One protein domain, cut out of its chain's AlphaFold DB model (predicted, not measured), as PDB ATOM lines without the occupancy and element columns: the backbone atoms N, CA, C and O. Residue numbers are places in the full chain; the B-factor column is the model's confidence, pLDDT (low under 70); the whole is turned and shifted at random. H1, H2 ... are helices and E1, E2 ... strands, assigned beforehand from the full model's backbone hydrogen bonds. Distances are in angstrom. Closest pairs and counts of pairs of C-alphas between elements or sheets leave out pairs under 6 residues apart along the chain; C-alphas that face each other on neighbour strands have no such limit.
ATOM      1  N   VAL A   9     105.918 136.162 154.230       96.25
ATOM      2  CA  VAL A   9     106.868 135.064 154.449       96.25
ATOM      3  C   VAL A   9     108.242 135.638 154.784       96.25
ATOM      4  O   VAL A   9     108.827 136.337 153.964       96.25
ATOM      5  N   LEU A  10     108.758 135.334 155.973       95.06
ATOM      6  CA  LEU A  10     110.102 135.733 156.403       95.06
ATOM      7  C   LEU A  10     111.160 134.707 156.027       95.06
ATOM      8  O   LEU A  10     112.302 135.068 155.766       95.06
ATOM      9  N   LYS A  11     110.796 133.427 156.112       95.06
ATOM     10  CA  LYS A  11     111.727 132.311 155.994       95.06
ATOM     11  C   LYS A  11     110.989 131.056 155.560       95.06
ATOM     12  O   LYS A  11     109.899 130.788 156.053       95.06
ATOM     13  N   ASN A  12     111.608 130.262 154.706       94.81
ATOM     14  CA  ASN A  12     111.142 128.970 154.249       94.81
ATOM     15  C   ASN A  12     112.349 128.048 154.061       94.81
ATOM     16  O   ASN A  12     112.982 128.003 153.008       94.81
ATOM     17  N   ASN A  13     112.700 127.317 155.117       91.69
ATOM     18  CA  ASN A  13     113.791 126.348 155.052       91.69
ATOM     19  C   ASN A  13     113.246 124.932 154.816       91.69
ATOM     20  O   ASN A  13     112.065 124.733 154.559       91.69
ATOM     21  N   LYS A  14     114.100 123.909 154.929       90.81
ATOM     22  CA  LYS A  14     113.693 122.512 154.705       90.81
ATOM     23  C   LYS A  14     112.591 122.015 155.650       90.81
ATOM     24  O   LYS A  14     111.930 121.040 155.310       90.81
ATOM     25  N   SER A  15     112.371 122.655 156.795       92.12
ATOM     26  CA  SER A  15     111.481 122.152 157.849       92.12
ATOM     27  C   SER A  15     110.333 123.099 158.193       92.12
ATOM     28  O   SER A  15     109.254 122.628 158.542       92.12
ATOM     29  N   ILE A  16     110.551 124.413 158.118       96.25
ATOM     30  CA  ILE A  16     109.628 125.424 158.639       96.25
ATOM     31  C   ILE A  16     109.457 126.560 157.630       96.25
ATOM     32  O   ILE A  16     110.436 127.069 157.074       96.25
ATOM     33  N   LEU A  17     108.201 126.973 157.469       97.31
ATOM     34  CA  LEU A  17     107.788 128.234 156.867       97.31
ATOM     35  C   LEU A  17     107.393 129.202 157.992       97.31
ATOM     36  O   LEU A  17     106.465 128.904 158.741       97.31
ATOM     37  N   SER A  18     108.069 130.345 158.101       97.69
ATOM     38  CA  SER A  18     107.795 131.395 159.089       97.69
ATOM     39  C   SER A  18     107.150 132.604 158.426       97.69
ATOM     40  O   SER A  18     107.669 133.151 157.449       97.69
ATOM     41  N   ILE A  19     106.028 133.046 158.983       97.75
ATOM     42  CA  ILE A  19     105.172 134.087 158.423       97.75
ATOM     43  C   ILE A  19     105.024 135.206 159.451       97.75
ATOM     44  O   ILE A  19     104.499 134.994 160.545       97.75
ATOM     45  N   LEU A  20     105.467 136.406 159.086       97.50
ATOM     46  CA  LEU A  20     105.237 137.624 159.850       97.50
ATOM     47  C   LEU A  20     103.779 138.048 159.738       97.50
ATOM     48  O   LEU A  20     103.212 138.118 158.646       97.50
ATOM     49  N   ASN A  21     103.204 138.389 160.878       96.44
ATOM     50  CA  ASN A  21     101.845 138.860 160.999       96.44
ATOM     51  C   ASN A  21     101.729 139.959 162.056       96.44
ATOM     52  O   ASN A  21     102.641 140.208 162.847       96.44
ATOM     53  N   SER A  22     100.564 140.593 162.092       95.25
ATOM     54  CA  SER A  22     100.171 141.454 163.193       95.25
ATOM     55  C   SER A  22      99.750 140.613 164.396       95.25
ATOM     56  O   SER A  22      98.971 139.670 164.262       95.25
ATOM     57  N   ALA A  23     100.180 140.997 165.601       95.19
ATOM     58  CA  ALA A  23      99.717 140.335 166.820       95.19
ATOM     59  C   ALA A  23      98.206 140.487 167.049       95.19
ATOM     60  O   ALA A  23      97.616 139.690 167.771       95.19
ATOM     61  N   SER A  24      97.555 141.463 166.410       92.50
ATOM     62  CA  SER A  24      96.096 141.580 166.401       92.50
ATOM     63  C   SER A  24      95.393 140.311 165.910       92.50
ATOM     64  O   SER A  24      94.280 140.063 166.357       92.50
ATOM     65  N   LEU A  25      96.040 139.487 165.068       90.38
ATOM     66  CA  LEU A  25      95.508 138.183 164.652       90.38
ATOM     67  C   LEU A  25      95.262 137.251 165.845       90.38
ATOM     68  O   LEU A  25      94.292 136.501 165.854       90.38
ATOM     69  N   VAL A  26      96.169 137.267 166.821       91.88
ATOM     70  CA  VAL A  26      96.246 136.238 167.866       91.88
ATOM     71  C   VAL A  26      95.738 136.721 169.224       91.88
ATOM     72  O   VAL A  26      95.660 135.938 170.168       91.88
ATOM     73  N   ARG A  27      95.385 138.004 169.351       92.19
ATOM     74  CA  ARG A  27      94.854 138.585 170.592       92.19
ATOM     75  C   ARG A  27      93.472 138.039 170.933       92.19
ATOM     76  O   ARG A  27      92.656 137.784 170.055       92.19
ATOM     77  N   ALA A  28      93.185 137.956 172.232       88.31
ATOM     78  CA  ALA A  28      91.877 137.532 172.736       88.31
ATOM     79  C   ALA A  28      90.736 138.486 172.336       88.31
ATOM     80  O   ALA A  28      89.602 138.059 172.138       88.31
ATOM     81  N   SER A  29      91.039 139.780 172.235       85.00
ATOM     82  CA  SER A  29      90.133 140.825 171.766       85.00
ATOM     83  C   SER A  29      90.936 142.025 171.259       85.00
ATOM     84  O   SER A  29      92.156 142.108 171.442       85.00
ATOM     85  N   VAL A  30      90.258 142.975 170.611       82.88
ATOM     86  CA  VAL A  30      90.883 144.220 170.142       82.88
ATOM     87  C   VAL A  30      91.526 144.950 171.327       82.88
ATOM     88  O   VAL A  30      90.857 145.266 172.307       82.88
ATOM     89  N   GLY A  31      92.837 145.192 171.247       82.62
ATOM     90  CA  GLY A  31      93.606 145.859 172.306       82.62
ATOM     91  C   GLY A  31      93.996 144.975 173.497       82.62
ATOM     92  O   GLY A  31      94.639 145.466 174.422       82.62
ATOM     93  N   ALA A  32      93.666 143.678 173.493       86.25
ATOM     94  CA  ALA A  32      94.025 142.791 174.595       86.25
ATOM     95  C   ALA A  32      95.546 142.654 174.761       86.25
ATOM     96  O   ALA A  32      96.289 142.475 173.792       86.25
ATOM     97  N   SER A  33      96.000 142.636 176.014       91.75
ATOM     98  CA  SER A  33      97.378 142.309 176.409       91.75
ATOM     99  C   SER A  33      97.622 140.801 176.550       91.75
ATOM    100  O   SER A  33      98.640 140.384 177.096       91.75
ATOM    101  N   LYS A  34      96.683 139.974 176.076       92.31
ATOM    102  CA  LYS A  34      96.753 138.512 176.114       92.31
ATOM    103  C   LYS A  34      96.335 137.921 174.771       92.31
ATOM    104  O   LYS A  34      95.484 138.473 174.067       92.31
ATOM    105  N   ILE A  35      96.926 136.778 174.453       93.56
ATOM    106  CA  ILE A  35      96.561 135.918 173.328       93.56
ATOM    107  C   ILE A  35      95.238 135.199 173.604       93.56
ATOM    108  O   ILE A  35      94.881 134.956 174.758       93.56
ATOM    109  N   ALA A  36      94.512 134.875 172.536       91.00
ATOM    110  CA  ALA A  36      93.287 134.096 172.612       91.00
ATOM    111  C   ALA A  36      93.594 132.674 173.129       91.00
ATOM    112  O   ALA A  36      94.517 132.029 172.624       91.00
ATOM    113  N   PRO A  37      92.855 132.166 174.133       89.56
ATOM    114  CA  PRO A  37      93.017 130.788 174.585       89.56
ATOM    115  C   PRO A  37      92.549 129.807 173.502       89.56
ATOM    116  O   PRO A  37      91.575 130.079 172.805       89.56
ATOM    117  N   GLY A  38      93.229 128.661 173.376       89.00
ATOM    118  CA  GLY A  38      92.855 127.616 172.412       89.00
ATOM    119  C   GLY A  38      92.991 128.041 170.947       89.00
ATOM    120  O   GLY A  38      92.226 127.584 170.104       89.00
ATOM    121  N   LEU A  39      93.925 128.951 170.652       90.38
ATOM    122  CA  LEU A  39      94.118 129.502 169.316       90.38
ATOM    123  C   LEU A  39      94.403 128.396 168.287       90.38
ATOM    124  O   LEU A  39      95.404 127.688 168.386       90.38
ATOM    125  N   MET A  40      93.551 128.317 167.267       93.56
ATOM    126  CA  MET A  40      93.765 127.503 166.075       93.56
ATOM    127  C   MET A  40      94.126 128.427 164.915       93.56
ATOM    128  O   MET A  40      93.402 129.383 164.636       93.56
ATOM    129  N   ILE A  41      95.261 128.165 164.267       94.50
ATOM    130  CA  ILE A  41      95.732 128.961 163.135       94.50
ATOM    131  C   ILE A  41      95.759 128.078 161.896       94.50
ATOM    132  O   ILE A  41      96.413 127.036 161.871       94.50
ATOM    133  N   GLU A  42      95.100 128.547 160.846       95.25
ATOM    134  CA  GLU A  42      95.187 127.972 159.511       95.25
ATOM    135  C   GLU A  42      95.785 128.989 158.546       95.25
ATOM    136  O   GLU A  42      95.479 130.184 158.585       95.25
ATOM    137  N   VAL A  43      96.659 128.504 157.671       94.69
ATOM    138  CA  VAL A  43      97.366 129.313 156.685       94.69
ATOM    139  C   VAL A  43      96.962 128.853 155.296       94.69
ATOM    140  O   VAL A  43      97.270 127.732 154.901       94.69
ATOM    141  N   LEU A  44      96.315 129.741 154.542       94.06
ATOM    142  CA  LEU A  44      96.074 129.557 153.113       94.06
ATOM    143  C   LEU A  44      97.286 130.048 152.318       94.06
ATOM    144  O   LEU A  44      97.564 131.251 152.253       94.06
ATOM    145  N   LEU A  45      97.992 129.116 151.692       93.06
ATOM    146  CA  LEU A  45      99.192 129.397 150.917       93.06
ATOM    147  C   LEU A  45      98.865 130.025 149.553       93.06
ATOM    148  O   LEU A  45      97.732 129.940 149.069       93.06
ATOM    149  N   PRO A  46      99.856 130.634 148.874       89.81
ATOM    150  CA  PRO A  46      99.703 131.084 147.489       89.81
ATOM    151  C   PRO A  46      99.315 129.961 146.515       89.81
ATOM    152  O   PRO A  46      98.680 130.232 145.503       89.81
ATOM    153  N   THR A  47      99.653 128.709 146.842       88.75
ATOM    154  CA  THR A  47      99.257 127.497 146.102       88.75
ATOM    155  C   THR A  47      97.798 127.088 146.328       88.75
ATOM    156  O   THR A  47      97.358 126.099 145.754       88.75
ATOM    157  N   PHE A  48      97.042 127.841 147.138       89.38
ATOM    158  CA  PHE A  48      95.677 127.535 147.587       89.38
ATOM    159  C   PHE A  48      95.545 126.287 148.472       89.38
ATOM    160  O   PHE A  48      94.439 125.823 148.742       89.38
ATOM    161  N   GLU A  49      96.661 125.780 148.984       91.00
ATOM    162  CA  GLU A  49      96.682 124.719 149.985       91.00
ATOM    163  C   GLU A  49      96.564 125.307 151.396       91.00
ATOM    164  O   GLU A  49      97.110 126.377 151.684       91.00
ATOM    165  N   TYR A  50      95.883 124.585 152.285       93.25
ATOM    166  CA  TYR A  50      95.805 124.929 153.702       93.25
ATOM    167  C   TYR A  50      96.892 124.211 154.503       93.25
ATOM    168  O   TYR A  50      97.181 123.029 154.292       93.25
ATOM    169  N   ALA A  51      97.477 124.925 155.458       95.31
ATOM    170  CA  ALA A  51      98.434 124.391 156.412       95.31
ATOM    171  C   ALA A  51      98.023 124.743 157.842       95.31
ATOM    172  O   ALA A  51      97.636 125.877 158.124       95.31
ATOM    173  N   SER A  52      98.169 123.782 158.755       96.69
ATOM    174  CA  SER A  52      98.076 124.065 160.184       96.69
ATOM    175  C   SER A  52      99.291 124.885 160.615       96.69
ATOM    176  O   SER A  52     100.436 124.511 160.338       96.69
ATOM    177  N   GLY A  53      99.023 126.020 161.252       96.75
ATOM    178  CA  GLY A  53     100.031 126.911 161.796       96.75
ATOM    179  C   GLY A  53     100.045 126.893 163.319       96.75
ATOM    180  O   GLY A  53      99.052 126.576 163.972       96.75
ATOM    181  N   TRP A  54     101.173 127.291 163.892       96.56
ATOM    182  CA  TRP A  54     101.308 127.537 165.323       96.56
ATOM    183  C   TRP A  54     102.020 128.862 165.567       96.56
ATOM    184  O   TRP A  54     102.841 129.317 164.768       96.56
ATOM    185  N   LEU A  55     101.678 129.502 166.682       97.06
ATOM    186  CA  LEU A  55     102.321 130.735 167.109       97.06
ATOM    187  C   LEU A  55     103.706 130.411 167.680       97.06
ATOM    188  O   LEU A  55     103.807 129.632 168.623       97.06
ATOM    189  N   ASP A  56     104.749 131.012 167.114       96.75
ATOM    190  CA  ASP A  56     106.143 130.774 167.507       96.75
ATOM    191  C   ASP A  56     106.677 131.905 168.394       96.75
ATOM    192  O   ASP A  56     107.052 131.706 169.548       96.75
ATOM    193  N   HIS A  57     106.616 133.135 167.884       96.31
ATOM    194  CA  HIS A  57     107.039 134.340 168.593       96.31
ATOM    195  C   HIS A  57     105.983 135.432 168.463       96.31
ATOM    196  O   HIS A  57     105.261 135.495 167.471       96.31
ATOM    197  N   TYR A  58     105.895 136.324 169.446       96.81
ATOM    198  CA  TYR A  58     105.057 137.513 169.347       96.81
ATOM    199  C   TYR A  58     105.527 138.606 170.302       96.81
ATOM    200  O   TYR A  58     106.131 138.335 171.339       96.81
ATOM    201  N   ASP A  59     105.182 139.840 169.959       96.25
ATOM    202  CA  ASP A  59     105.269 140.999 170.825       96.25
ATOM    203  C   ASP A  59     103.966 141.802 170.711       96.25
ATOM    204  O   ASP A  59     103.615 142.360 169.665       96.25
ATOM    205  N   LEU A  60     103.212 141.832 171.809       94.88
ATOM    206  CA  LEU A  60     101.928 142.522 171.885       94.88
ATOM    207  C   LEU A  60     102.068 144.046 171.975       94.88
ATOM    208  O   LEU A  60     101.085 144.746 171.740       94.88
ATOM    209  N   HIS A  61     103.235 144.580 172.313       94.69
ATOM    210  CA  HIS A  61     103.481 146.015 172.309       94.69
ATOM    211  C   HIS A  61     103.779 146.506 170.888       94.69
ATOM    212  O   HIS A  61     103.115 147.420 170.405       94.69
ATOM    213  N   TYR A  62     104.683 145.829 170.174       95.50
ATOM    214  CA  TYR A  62     105.014 146.154 168.778       95.50
ATOM    215  C   TYR A  62     103.996 145.632 167.760       95.50
ATOM    216  O   TYR A  62     104.096 145.914 166.569       95.50
ATOM    217  N   ASN A  63     102.991 144.895 168.231       95.50
ATOM    218  CA  ASN A  63     101.933 144.311 167.425       95.50
ATOM    219  C   ASN A  63     102.447 143.352 166.340       95.50
ATOM    220  O   ASN A  63     101.927 143.333 165.225       95.50
ATOM    221  N   ILE A  64     103.430 142.526 166.692       96.25
ATOM    222  CA  ILE A  64     104.081 141.563 165.801       96.25
ATOM    223  C   ILE A  64     103.809 140.139 166.288       96.25
ATOM    224  O   ILE A  64     103.886 139.862 167.481       96.25
ATOM    225  N   ALA A  65     103.525 139.226 165.367       97.19
ATOM    226  CA  ALA A  65     103.464 137.792 165.615       97.19
ATOM    227  C   ALA A  65     104.147 137.031 164.475       97.19
ATOM    228  O   ALA A  65     104.088 137.442 163.319       97.19
ATOM    229  N   VAL A  66     104.778 135.911 164.800       97.88
ATOM    230  CA  VAL A  66     105.361 134.972 163.846       97.88
ATOM    231  C   VAL A  66     104.583 133.672 163.948       97.88
ATOM    232  O   VAL A  66     104.556 133.031 164.999       97.88
ATOM    233  N   VAL A  67     103.939 133.307 162.847       98.00
ATOM    234  CA  VAL A  67     103.257 132.024 162.687       98.00
ATOM    235  C   VAL A  67     104.180 131.100 161.912       98.00
ATOM    236  O   VAL A  67     104.615 131.441 160.813       98.00
ATOM    237  N   ASN A  68     104.452 129.928 162.472       97.94
ATOM    238  CA  ASN A  68     105.182 128.875 161.789       97.94
ATOM    239  C   ASN A  68     104.217 127.821 161.249       97.94
ATOM    240  O   ASN A  68     103.146 127.583 161.802       97.94
ATOM    241  N   THR A  69     104.616 127.187 160.155       97.56
ATOM    242  CA  THR A  69     103.948 126.036 159.543       97.56
ATOM    243  C   THR A  69     105.031 125.069 159.042       97.56
ATOM    244  O   THR A  69     106.219 125.412 159.043       97.56
ATOM    245  N   LYS A  70     104.657 123.870 158.574       95.56
ATOM    246  CA  LYS A  70     105.588 123.028 157.801       95.56
ATOM    247  C   LYS A  70     106.148 123.797 156.590       95.56
ATOM    248  O   LYS A  70     105.531 124.749 156.115       95.56
ATOM    249  N   SER A  71     107.327 123.419 156.114       94.31
ATOM    250  CA  SER A  71     107.927 124.023 154.918       94.31
ATOM    251  C   SER A  71     107.128 123.714 153.651       94.31
ATOM    252  O   SER A  71     106.512 122.654 153.524       94.31
ATOM    253  N   PHE A  72     107.176 124.636 152.687       93.00
ATOM    254  CA  PHE A  72     106.516 124.481 151.388       93.00
ATOM    255  C   PHE A  72     107.433 124.980 150.272       93.00
ATOM    256  O   PHE A  72     107.518 126.188 150.078       93.00
ATOM    257  N   PRO A  73     108.106 124.104 149.508       89.38
ATOM    258  CA  PRO A  73     109.132 124.514 148.543       89.38
ATOM    259  C   PRO A  73     108.678 125.535 147.487       89.38
ATOM    260  O   PRO A  73     109.499 126.287 146.977       89.38
ATOM    261  N   ALA A  74     107.381 125.580 147.168       90.00
ATOM    262  CA  ALA A  74     106.806 126.514 146.199       90.00
ATOM    263  C   ALA A  74     106.584 127.942 146.748       90.00
ATOM    264  O   ALA A  74     106.182 128.830 145.999       90.00
ATOM    265  N   VAL A  75     106.801 128.174 148.046       92.81
ATOM    266  CA  VAL A  75     106.543 129.462 148.701       92.81
ATOM    267  C   VAL A  75     107.832 130.270 148.803       92.81
ATOM    268  O   VAL A  75     108.802 129.840 149.422       92.81
ATOM    269  N   GLN A  76     107.833 131.468 148.224       92.44
ATOM    270  CA  GLN A  76     109.003 132.341 148.221       92.44
ATOM    271  C   GLN A  76     109.053 133.236 149.469       92.44
ATOM    272  O   GLN A  76     108.032 133.767 149.910       92.44
ATOM    273  N   GLU A  77     110.256 133.432 150.008       93.62
ATOM    274  CA  GLU A  77     110.525 134.394 151.081       93.62
ATOM    275  C   GLU A  77     110.478 135.838 150.567       93.62
ATOM    276  O   GLU A  77     110.935 136.137 149.459       93.62
ATOM    277  N   ALA A  78     109.965 136.757 151.385       92.12
ATOM    278  CA  ALA A  78     110.101 138.180 151.123       92.12
ATOM    279  C   ALA A  78     111.550 138.613 151.378       92.12
ATOM    280  O   ALA A  78     112.115 138.352 152.439       92.12
ATOM    281  N   HIS A  79     112.142 139.321 150.419       89.12
ATOM    282  CA  HIS A  79     113.479 139.878 150.587       89.12
ATOM    283  C   HIS A  79     113.413 141.154 151.433       89.12
ATOM    284  O   HIS A  79     113.014 142.214 150.947       89.12
ATOM    285  N   ILE A  80     113.788 141.050 152.708       83.81
ATOM    286  CA  ILE A  80     113.839 142.185 153.633       83.81
ATOM    287  C   ILE A  80     115.288 142.652 153.729       83.81
ATOM    288  O   ILE A  80     116.088 142.090 154.475       83.81
ATOM    289  N   GLY A  87     112.727 156.783 151.429       86.12
ATOM    290  CA  GLY A  87     112.560 158.224 151.585       86.12
ATOM    291  C   GLY A  87     111.101 158.678 151.420       86.12
ATOM    292  O   GLY A  87     110.243 157.914 150.962       86.12
ATOM    293  N   PRO A  88     110.799 159.946 151.747       89.00
ATOM    294  CA  PRO A  88     109.514 160.550 151.411       89.00
ATOM    295  C   PRO A  88     109.219 160.426 149.906       89.00
ATOM    296  O   PRO A  88     110.122 160.542 149.081       89.00
ATOM    297  N   HIS A  89     107.949 160.222 149.545       89.31
ATOM    298  CA  HIS A  89     107.470 160.110 148.154       89.31
ATOM    299  C   HIS A  89     107.962 158.891 147.350       89.31
ATOM    300  O   HIS A  89     107.690 158.805 146.150       89.31
ATOM    301  N   CYS A  90     108.624 157.913 147.978       88.94
ATOM    302  CA  CYS A  90     108.863 156.622 147.339       88.94
ATOM    303  C   CYS A  90     107.533 155.938 146.982       88.94
ATOM    304  O   CYS A  90     106.581 155.930 147.765       88.94
ATOM    305  N   LYS A  91     107.473 155.330 145.794       92.38
ATOM    306  CA  LYS A  91     106.323 154.516 145.392       92.38
ATOM    307  C   LYS A  91     106.356 153.198 146.157       92.38
ATOM    308  O   LYS A  91     107.353 152.483 146.111       92.38
ATOM    309  N   VAL A  92     105.253 152.881 146.820       91.19
ATOM    310  CA  VAL A  92     105.065 151.642 147.580       91.19
ATOM    311  C   VAL A  92     103.745 150.992 147.186       91.19
ATOM    312  O   VAL A  92     102.840 151.662 146.686       91.19
ATOM    313  N   VAL A  93     103.637 149.684 147.412       93.75
ATOM    314  CA  VAL A  93     102.417 148.907 147.172       93.75
ATOM    315  C   VAL A  93     102.046 148.180 148.458       93.75
ATOM    316  O   VAL A  93     102.902 147.569 149.095       93.75
ATOM    317  N   ALA A  94     100.765 148.230 148.821       92.81
ATOM    318  CA  ALA A  94     100.199 147.364 149.846       92.81
ATOM    319  C   ALA A  94      99.613 146.122 149.165       92.81
ATOM    320  O   ALA A  94      98.695 146.235 148.354       92.81
ATOM    321  N   ALA A  95     100.158 144.949 149.480       91.88
ATOM    322  CA  ALA A  95      99.645 143.667 149.010       91.88
ATOM    323  C   ALA A  95      98.886 142.970 150.144       91.88
ATOM    324  O   ALA A  95      99.366 142.889 151.273       91.88
ATOM    325  N   GLY A  96      97.701 142.458 149.830       92.19
ATOM    326  CA  GLY A  96      96.834 141.764 150.769       92.19
ATOM    327  C   GLY A  96      95.892 140.818 150.037       92.19
ATOM    328  O   GLY A  96      95.641 140.970 148.843       92.19
ATOM    329  N   ARG A  97      95.363 139.838 150.760       89.38
ATOM    330  CA  ARG A  97      94.270 138.977 150.322       89.38
ATOM    331  C   ARG A  97      92.946 139.600 150.756       89.38
ATOM    332  O   ARG A  97      92.794 139.992 151.910       89.38
ATOM    333  N   GLN A  98      91.989 139.660 149.837       85.88
ATOM    334  CA  GLN A  98      90.605 139.961 150.180       85.88
ATOM    335  C   GLN A  98      89.972 138.721 150.821       85.88
ATOM    336  O   GLN A  98      90.047 137.626 150.263       85.88
ATOM    337  N   PHE A  99      89.375 138.900 151.996       79.81
ATOM    338  CA  PHE A  99      88.669 137.846 152.718       79.81
ATOM    339  C   PHE A  99      87.179 138.016 152.476       79.81
ATOM    340  O   PHE A  99      86.613 139.047 152.843       79.81
ATOM    341  N   ASP A 100      86.557 137.029 151.842       71.19
ATOM    342  CA  ASP A 100      85.112 137.034 151.674       71.19
ATOM    343  C   ASP A 100      84.448 136.460 152.929       71.19
ATOM    344  O   ASP A 100      84.832 135.387 153.404       71.19
ATOM    345  N   ARG A 101      83.472 137.177 153.500       58.09
ATOM    346  CA  ARG A 101      82.802 136.735 154.737       58.09
ATOM    347  C   ARG A 101      81.983 135.466 154.520       58.09
ATOM    348  O   ARG A 101      81.915 134.655 155.432       58.09
ATOM    349  N   GLN A 102      81.430 135.262 153.322       51.88
ATOM    350  CA  GLN A 102      80.523 134.141 153.042       51.88
ATOM    351  C   GLN A 102      81.175 132.755 153.167       51.88
ATOM    352  O   GLN A 102      80.477 131.776 153.408       51.88
ATOM    353  N   ILE A 103      82.501 132.650 153.037       52.97
ATOM    354  CA  ILE A 103      83.207 131.369 153.186       52.97
ATOM    355  C   ILE A 103      83.312 130.961 154.665       52.97
ATOM    356  O   ILE A 103      83.266 129.774 154.973       52.97
ATOM    357  N   TYR A 104      83.408 131.915 155.594       52.03
ATOM    358  CA  TYR A 104      83.564 131.600 157.018       52.03
ATOM    359  C   TYR A 104      82.302 130.987 157.630       52.03
ATOM    360  O   TYR A 104      82.422 130.060 158.428       52.03
ATOM    361  N   ASP A 105      81.121 131.433 157.202       50.94
ATOM    362  CA  ASP A 105      79.850 130.908 157.711       50.94
ATOM    363  C   ASP A 105      79.592 129.469 157.204       50.94
ATOM    364  O   ASP A 105      79.084 128.629 157.935       50.94
ATOM    365  N   LEU A 106      80.019 129.116 155.983       49.59
ATOM    366  CA  LEU A 106      79.780 127.780 155.407       49.59
ATOM    367  C   LEU A 106      80.649 126.662 156.011       49.59
ATOM    368  O   LEU A 106      80.189 125.522 156.128       49.59
ATOM    369  N   TYR A 107      81.903 126.961 156.362       53.62
ATOM    370  CA  TYR A 107      82.852 125.950 156.846       53.62
ATOM    371  C   TYR A 107      82.802 125.738 158.366       53.62
ATOM    372  O   TYR A 107      83.109 124.637 158.816       53.62
ATOM    373  N   TRP A 108      82.390 126.742 159.149       51.69
ATOM    374  CA  TRP A 108      82.453 126.679 160.616       51.69
ATOM    375  C   TRP A 108      81.100 126.532 161.326       51.69
ATOM    376  O   TRP A 108      81.106 126.111 162.476       51.69
ATOM    377  N   ASP A 109      79.957 126.759 160.662       47.59
ATOM    378  CA  ASP A 109      78.630 126.435 161.236       47.59
ATOM    379  C   ASP A 109      78.275 124.934 161.147       47.59
ATOM    380  O   ASP A 109      77.242 124.503 161.657       47.59
ATOM    381  N   ASN A 110      79.127 124.113 160.519       40.56
ATOM    382  CA  ASN A 110      78.933 122.662 160.371       40.56
ATOM    383  C   ASN A 110      79.897 121.812 161.230       40.56
ATOM    384  O   ASN A 110      80.074 120.628 160.938       40.56
TER     385      ASN A 110
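AT A GLANCE: This is residues 9 to 80 and 87 to 110 of the 111 residues of an uncharacterized protein of Setaria italica (UniProt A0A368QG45). One strongly twisted sheet of five strands makes the body, and residues 87 to 96 and 98 to 110 stand free of it, the latter with the short helix H1. The printed part has 96 residues, with E1 to E5 and then H1 along the chain; the sheet's order is E1 E2 E5 E4 E3, all antiparallel. The class is mostly strand, with under half of the residues in named elements. The whole is only just loose, close to compact, with a radius of gyration of the C-alphas of 15.2 A and spans of 46 by 33 by 28 A.

HOW THE PARTS SIT: E1, residues 9 to 12, and E2, residues 16 to 22, form a hairpin, with N 10 and O 18 within hydrogen-bond range at 2.9 A. E2 is the antiparallel neighbour of E5, residues 64 to 70; C-alphas 18 and 68 face each other at 4.5 A, and N 19 and O 67 are 2.8 A apart. E3, residues 41 to 44, forms a hairpin with E4, residues 50 to 59, where N 43 and O 51 are 2.8 A apart. E4 bends by 57 degrees at residue 56; it pairs with E3 over residues 50 to 53 and with E5 over 54 to 59. E4 and E5 are a hairpin too, with N 66 and O 57 2.7 A apart. E3 E4 E5 are a meander, each strand the antiparallel neighbour of the one before; with E2, whose neighbour is E5, they make a Greek key, four strands in a row with the first beside the fourth. H1, residues 101 to 108, is not on the sheet; 2 of its 4 O i to N i+4 pairs are within hydrogen-bond range.

IN THESE COORDINATES: E1 begins at C-alpha 9 (106.868, 135.064, 154.449). From first to last C-alpha E2 measures 19.2 A, E4 25.3 A and E5 20.2 A. H1 ends at C-alpha 108 (82.453, 126.679, 160.616).

THE WHOLE: The C-alphas of Gly 87 and Asn 110, the two farthest apart, are 49.7 A apart. Residues 81 to 86 are not printed, and C-alphas 80 and 87 are 16.2 A apart across the cut. The link from E2 to E3 is long, 18 residues. Residues 101 to 110 have pLDDT under 70.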